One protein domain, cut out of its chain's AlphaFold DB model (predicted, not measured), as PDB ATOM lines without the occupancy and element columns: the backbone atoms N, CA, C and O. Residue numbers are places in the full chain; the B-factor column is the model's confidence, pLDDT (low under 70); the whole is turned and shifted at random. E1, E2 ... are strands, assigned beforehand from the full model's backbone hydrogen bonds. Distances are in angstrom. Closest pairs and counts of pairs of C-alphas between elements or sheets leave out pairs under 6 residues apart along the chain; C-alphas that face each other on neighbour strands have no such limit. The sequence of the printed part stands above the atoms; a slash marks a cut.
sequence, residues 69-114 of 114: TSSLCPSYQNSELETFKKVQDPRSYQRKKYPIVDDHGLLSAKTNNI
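Overview. This is residues 69 to 114 of the 114 residues of an uncharacterized protein of Rhizopus delemar (strain RA 99-880 / ATCC MYA-4621 / FGSC 9543 / NRRL 43880) (UniProt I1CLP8). The printed part has little regular structure: a long, irregular stretch, residues 69 to 84, leads into a small two-stranded hairpin, E1 and E2, with a loop at its far end. Beyond E2 the backbone folds back, and residues 108 to 109 pair antiparallel with residues 81 to 82. Of 46 printed residues, 8 are in named elements, E1 then E2, with no named helix; the class is all strand. The whole is loose, with a radius of gyration of the C-alphas of 13.0 A, and flat, spanning 38 by 24 by 13 A.

Arrangement. E1, residues 85 to 88, and E2, residues 100 to 103, are antiparallel neighbours in a hairpin, their directions 136 degrees apart. N 87 and O 101 are within hydrogen-bond range at 2.9 A, as are N 103 and O 85 at 2.8 A.

Along the chain. E1 begins at C-alpha 85 (-22.531, -0.383, 47.067) and is 9.9 A long. E2, 9.4 A long, ends at C-alpha 103 (-26.230, -3.884, 45.853).

Size, cuts and confidence. The C-alphas farthest apart, of Gln 77 and Tyr 93, are 38.4 A apart. The printed part has no cut. The link from E1 to E2 is long, 11 residues. Residues 77 to 78 and 111 to 114 have pLDDT under 70.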
ATOM      1  N   THR A  69     -18.190  -1.513  64.817       78.25
ATOM      2  CA  THR A  69     -17.107  -2.113  64.003       78.25
ATOM      3  C   THR A  69     -17.551  -2.416  62.573       78.25
ATOM      4  O   THR A  69     -16.782  -2.210  61.639       78.25
ATOM      5  N   SER A  70     -18.809  -2.818  62.369       75.75
ATOM      6  CA  SER A  70     -19.392  -3.042  61.036       75.75
ATOM      7  C   SER A  70     -19.711  -1.757  60.265       75.75
ATOM      8  O   SER A  70     -20.082  -1.824  59.097       75.75
ATOM      9  N   SER A  71     -19.604  -0.591  60.908       79.69
ATOM     10  CA  SER A  71     -19.880   0.716  60.300       79.69
ATOM     11  C   SER A  71     -18.613   1.442  59.849       79.69
ATOM     12  O   SER A  71     -18.718   2.520  59.269       79.69
ATOM     13  N   LEU A  72     -17.426   0.892  60.119       82.31
ATOM     14  CA  LEU A  72     -16.139   1.520  59.822       82.31
ATOM     15  C   LEU A  72     -15.377   0.717  58.769       82.31
ATOM     16  O   LEU A  72     -15.340  -0.512  58.809       82.31
ATOM     17  N   CYS A  73     -14.743   1.413  57.825       81.00
ATOM     18  CA  CYS A  73     -13.893   0.759  56.840       81.00
ATOM     19  C   CYS A  73     -12.498   0.479  57.429       81.00
ATOM     20  O   CYS A  73     -11.840   1.419  57.870       81.00
ATOM     21  N   PRO A  74     -11.981  -0.762  57.373       79.00
ATOM     22  CA  PRO A  74     -10.614  -1.052  57.814       79.00
ATOM     23  C   PRO A  74      -9.542  -0.366  56.958       79.00
ATOM     24  O   PRO A  74      -8.457  -0.067  57.446       79.00
ATOM     25  N   SER A  75      -9.836  -0.136  55.675       80.31
ATOM     26  CA  SER A  75      -8.875   0.398  54.702       80.31
ATOM     27  C   SER A  75      -8.725   1.917  54.754       80.31
ATOM     28  O   SER A  75      -7.721   2.442  54.282       80.31
ATOM     29  N   TYR A  76      -9.713   2.626  55.299       75.06
ATOM     30  CA  TYR A  76      -9.739   4.083  55.342       75.06
ATOM     31  C   TYR A  76      -9.960   4.527  56.778       75.06
ATOM     32  O   TYR A  76     -10.985   4.228  57.390       75.06
ATOM     33  N   GLN A  77      -8.985   5.250  57.319       69.00
ATOM     34  CA  GLN A  77      -8.992   5.643  58.718       69.00
ATOM     35  C   GLN A  77     -10.235   6.486  59.031       69.00
ATOM     36  O   GLN A  77     -10.387   7.599  58.535       69.00
ATOM     37  N   ASN A  78     -11.127   5.927  59.851       66.12
ATOM     38  CA  ASN A  78     -12.379   6.540  60.303       66.12
ATOM     39  C   ASN A  78     -13.393   6.893  59.200       66.12
ATOM     40  O   ASN A  78     -14.299   7.687  59.457       66.12
ATOM     41  N   SER A  79     -13.301   6.317  57.995       74.62
ATOM     42  CA  SER A  79     -14.389   6.490  57.027       74.62
ATOM     43  C   SER A  79     -15.566   5.605  57.425       74.62
ATOM     44  O   SER A  79     -15.409   4.386  57.580       74.62
ATOM     45  N   GLU A  80     -16.749   6.193  57.534       80.06
ATOM     46  CA  GLU A  80     -17.969   5.411  57.684       80.06
ATOM     47  C   GLU A  80     -18.246   4.596  56.415       80.06
ATOM     48  O   GLU A  80     -17.909   4.997  55.297       80.06
ATOM     49  N   LEU A  81     -18.868   3.441  56.599       82.75
ATOM     50  CA  LEU A  81     -19.404   2.635  55.516       82.75
ATOM     51  C   LEU A  81     -20.809   3.131  55.156       82.75
ATOM     52  O   LEU A  81     -21.619   3.453  56.026       82.75
ATOM     53  N   GLU A  82     -21.104   3.187  53.864       83.12
ATOM     54  CA  GLU A  82     -22.463   3.306  53.357       83.12
ATOM     55  C   GLU A  82     -23.106   1.924  53.282       83.12
ATOM     56  O   GLU A  82     -22.457   0.926  52.951       83.12
ATOM     57  N   THR A  83     -24.407   1.886  53.558       80.62
ATOM     58  CA  THR A  83     -25.198   0.655  53.633       80.62
ATOM     59  C   THR A  83     -25.189  -0.137  52.327       80.62
ATOM     60  O   THR A  83     -25.338  -1.352  52.373       80.62
ATOM     61  N   PHE A  84     -25.019   0.523  51.177       86.56
ATOM     62  CA  PHE A  84     -25.094  -0.112  49.863       86.56
ATOM     63  C   PHE A  84     -23.925   0.289  48.974       86.56
ATOM     64  O   PHE A  84     -23.407   1.408  49.038       86.56
ATOM     65  N   LYS A  85     -23.525  -0.632  48.103       86.94
ATOM     66  CA  LYS A  85     -22.531  -0.383  47.067       86.94
ATOM     67  C   LYS A  85     -23.230  -0.215  45.731       86.94
ATOM     68  O   LYS A  85     -24.012  -1.064  45.322       86.94
ATOM     69  N   LYS A  86     -22.884   0.843  45.006       89.69
ATOM     70  CA  LYS A  86     -23.315   1.006  43.618       89.69
ATOM     71  C   LYS A  86     -22.498   0.091  42.719       89.69
ATOM     72  O   LYS A  86     -21.272   0.197  42.661       89.69
ATOM     73  N   VAL A  87     -23.179  -0.813  42.027       90.56
ATOM     74  CA  VAL A  87     -22.570  -1.787  41.117       90.56
ATOM     75  C   VAL A  87     -23.271  -1.701  39.764       90.56
ATOM     76  O   VAL A  87     -24.419  -1.269  39.658       90.56
ATOM     77  N   GLN A  88     -22.572  -2.080  38.700       92.56
ATOM     78  CA  GLN A  88     -23.187  -2.198  37.382       92.56
ATOM     79  C   GLN A  88     -24.271  -3.287  37.421       92.56
ATOM     80  O   GLN A  88     -24.017  -4.343  38.000       92.56
ATOM     81  N   ASP A  89     -25.448  -3.061  36.813       92.44
ATOM     82  CA  ASP A  89     -26.552  -4.032  36.933       92.44
ATOM     83  C   ASP A  89     -26.089  -5.412  36.431       92.44
ATOM     84  O   ASP A  89     -25.698  -5.553  35.259       92.44
ATOM     85  N   PRO A  90     -26.092  -6.449  37.293       89.19
ATOM     86  CA  PRO A  90     -25.666  -7.784  36.895       89.19
ATOM     87  C   PRO A  90     -26.532  -8.329  35.751       89.19
ATOM     88  O   PRO A  90     -26.056  -9.114  34.931       89.19
ATOM     89  N   ARG A  91     -27.778  -7.857  35.623       91.69
ATOM     90  CA  ARG A  91     -28.705  -8.216  34.550       91.69
ATOM     91  C   ARG A  91     -28.396  -7.389  33.306       91.69
ATOM     92  O   ARG A  91     -28.855  -6.259  33.146       91.69
ATOM     93  N   SER A  92     -27.659  -7.995  32.377       92.06
ATOM     94  CA  SER A  92     -27.226  -7.382  31.111       92.06
ATOM     95  C   SER A  92     -28.350  -6.678  30.338       92.06
ATOM     96  O   SER A  92     -28.152  -5.572  29.839       92.06
ATOM     97  N   TYR A  93     -29.544  -7.273  30.289       93.25
ATOM     98  CA  TYR A  93     -30.705  -6.714  29.589       93.25
ATOM     99  C   TYR A  93     -31.295  -5.466  30.267       93.25
ATOM    100  O   TYR A  93     -31.927  -4.654  29.595       93.25
ATOM    101  N   GLN A  94     -31.072  -5.281  31.573       91.44
ATOM    102  CA  GLN A  94     -31.547  -4.106  32.310       91.44
ATOM    103  C   GLN A  94     -30.559  -2.942  32.269       91.44
ATOM    104  O   GLN A  94     -30.985  -1.802  32.436       91.44
ATOM    105  N   ARG A  95     -29.282  -3.183  31.935       92.69
ATOM    106  CA  ARG A  95     -28.227  -2.149  31.917       92.69
ATOM    107  C   ARG A  95     -28.547  -0.935  31.047       92.69
ATOM    108  O   ARG A  95     -28.100   0.160  31.357       92.69
ATOM    109  N   LYS A  96     -29.322  -1.102  29.967       90.88
ATOM    110  CA  LYS A  96     -29.754   0.029  29.122       90.88
ATOM    111  C   LYS A  96     -30.676   1.000  29.863       90.88
ATOM    112  O   LYS A  96     -30.661   2.186  29.563       90.88
ATOM    113  N   LYS A  97     -31.496   0.494  30.788       93.75
ATOM    114  CA  LYS A  97     -32.492   1.271  31.536       93.75
ATOM    115  C   LYS A  97     -31.982   1.666  32.923       93.75
ATOM    116  O   LYS A  97     -32.203   2.789  33.356       93.75
ATOM    117  N   TYR A  98     -31.285   0.749  33.587       92.44
ATOM    118  CA  TYR A  98     -30.695   0.910  34.911       92.44
ATOM    119  C   TYR A  98     -29.237   0.435  34.848       92.44
ATOM    120  O   TYR A  98     -28.953  -0.733  35.103       92.44
ATOM    121  N   PRO A  99     -28.291   1.289  34.421       90.81
ATOM    122  CA  PRO A  99     -26.895   0.880  34.254       90.81
ATOM    123  C   PRO A  99     -26.195   0.604  35.588       90.81
ATOM    124  O   PRO A  99     -25.303  -0.243  35.645       90.81
ATOM    125  N   ILE A 100     -26.602   1.307  36.646       93.50
ATOM    126  CA  ILE A 100     -26.050   1.220  37.997       93.50
ATOM    127  C   ILE A 100     -27.208   0.947  38.951       93.50
ATOM    128  O   ILE A 100     -28.239   1.617  38.875       93.50
ATOM    129  N   VAL A 101     -27.028  -0.027  39.835       91.94
ATOM    130  CA  VAL A 101     -27.992  -0.414  40.868       91.94
ATOM    131  C   VAL A 101     -27.299  -0.493  42.221       91.94
ATOM    132  O   VAL A 101     -26.086  -0.712  42.296       91.94
ATOM    133  N   ASP A 102     -28.076  -0.313  43.282       90.75
ATOM    134  CA  ASP A 102     -27.602  -0.533  44.641       90.75
ATOM    135  C   ASP A 102     -27.566  -2.041  44.924       90.75
ATOM    136  O   ASP A 102     -28.559  -2.751  44.759       90.75
ATOM    137  N   ASP A 103     -26.405  -2.535  45.336       87.94
ATOM    138  CA  ASP A 103     -26.230  -3.884  45.853       87.94
ATOM    139  C   ASP A 103     -26.402  -3.860  47.374       87.94
ATOM    140  O   ASP A 103     -25.582  -3.300  48.105       87.94
ATOM    141  N   HIS A 104     -27.487  -4.478  47.843       85.94
ATOM    142  CA  HIS A 104     -27.830  -4.541  49.260       85.94
ATOM    143  C   HIS A 104     -26.969  -5.517  50.073       85.94
ATOM    144  O   HIS A 104     -27.019  -5.490  51.301       85.94
ATOM    145  N   GLY A 105     -26.200  -6.388  49.413       84.62
ATOM    146  CA  GLY A 105     -25.305  -7.340  50.067       84.62
ATOM    147  C   GLY A 105     -23.893  -6.805  50.298       84.62
ATOM    148  O   GLY A 105     -23.113  -7.442  51.006       84.62
ATOM    149  N   LEU A 106     -23.547  -5.659  49.704       84.62
ATOM    150  CA  LEU A 106     -22.202  -5.094  49.746       84.62
ATOM    151  C   LEU A 106     -22.209  -3.684  50.332       84.62
ATOM    152  O   LEU A 106     -22.963  -2.819  49.897       84.62
ATOM    153  N   LEU A 107     -21.293  -3.440  51.266       85.75
ATOM    154  CA  LEU A 107     -21.025  -2.110  51.811       85.75
ATOM    155  C   LEU A 107     -20.029  -1.363  50.918       85.75
ATOM    156  O   LEU A 107     -19.169  -1.973  50.268       85.75
ATOM    157  N   SER A 108     -20.113  -0.037  50.905       83.56
ATOM    158  CA  SER A 108     -19.112   0.820  50.262       83.56
ATOM    159  C   SER A 108     -18.493   1.779  51.274       83.56
ATOM    160  O   SER A 108     -19.128   2.144  52.255       83.56
ATOM    161  N   ALA A 109     -17.222   2.139  51.096       81.88
ATOM    162  CA  ALA A 109     -16.604   3.158  51.940       81.88
ATOM    163  C   ALA A 109     -17.065   4.540  51.484       81.88
ATOM    164  O   ALA A 109     -17.071   4.806  50.279       81.88
ATOM    165  N   LYS A 110     -17.398   5.429  52.427       74.19
ATOM    166  CA  LYS A 110     -17.596   6.840  52.099       74.19
ATOM    167  C   LYS A 110     -16.276   7.414  51.610       74.19
ATOM    168  O   LYS A 110     -15.340   7.619  52.381       74.19
ATOM    169  N   THR A 111     -16.202   7.680  50.313       65.25
ATOM    170  CA  THR A 111     -15.122   8.476  49.736       65.25
ATOM    171  C   THR A 111     -15.341   9.920  50.175       65.25
ATOM    172  O   THR A 111     -16.164  10.631  49.601       65.25
ATOM    173  N   ASN A 112     -14.636  10.359  51.217       57.03
ATOM    174  CA  ASN A 112     -14.493  11.788  51.463       57.03
ATOM    175  C   ASN A 112     -13.608  12.319  50.331       57.03
ATOM    176  O   ASN A 112     -12.411  12.040  50.315       57.03
ATOM    177  N   ASN A 113     -14.203  12.998  49.349       42.72
ATOM    178  CA  ASN A 113     -13.437  13.749  48.356       42.72
ATOM    179  C   ASN A 113     -12.565  14.760  49.118       42.72
ATOM    180  O   ASN A 113     -13.107  15.664  49.756       42.72
ATOM    181  N   ILE A 114     -11.249  14.543  49.103       39.09
ATOM    182  CA  ILE A 114     -10.243  15.555  49.442       39.09
ATOM    183  C   ILE A 114     -10.001  16.383  48.185       39.09
ATOM    184  O   ILE A 114      -9.867  15.756  47.108       39.09
TER     185      ILE A 114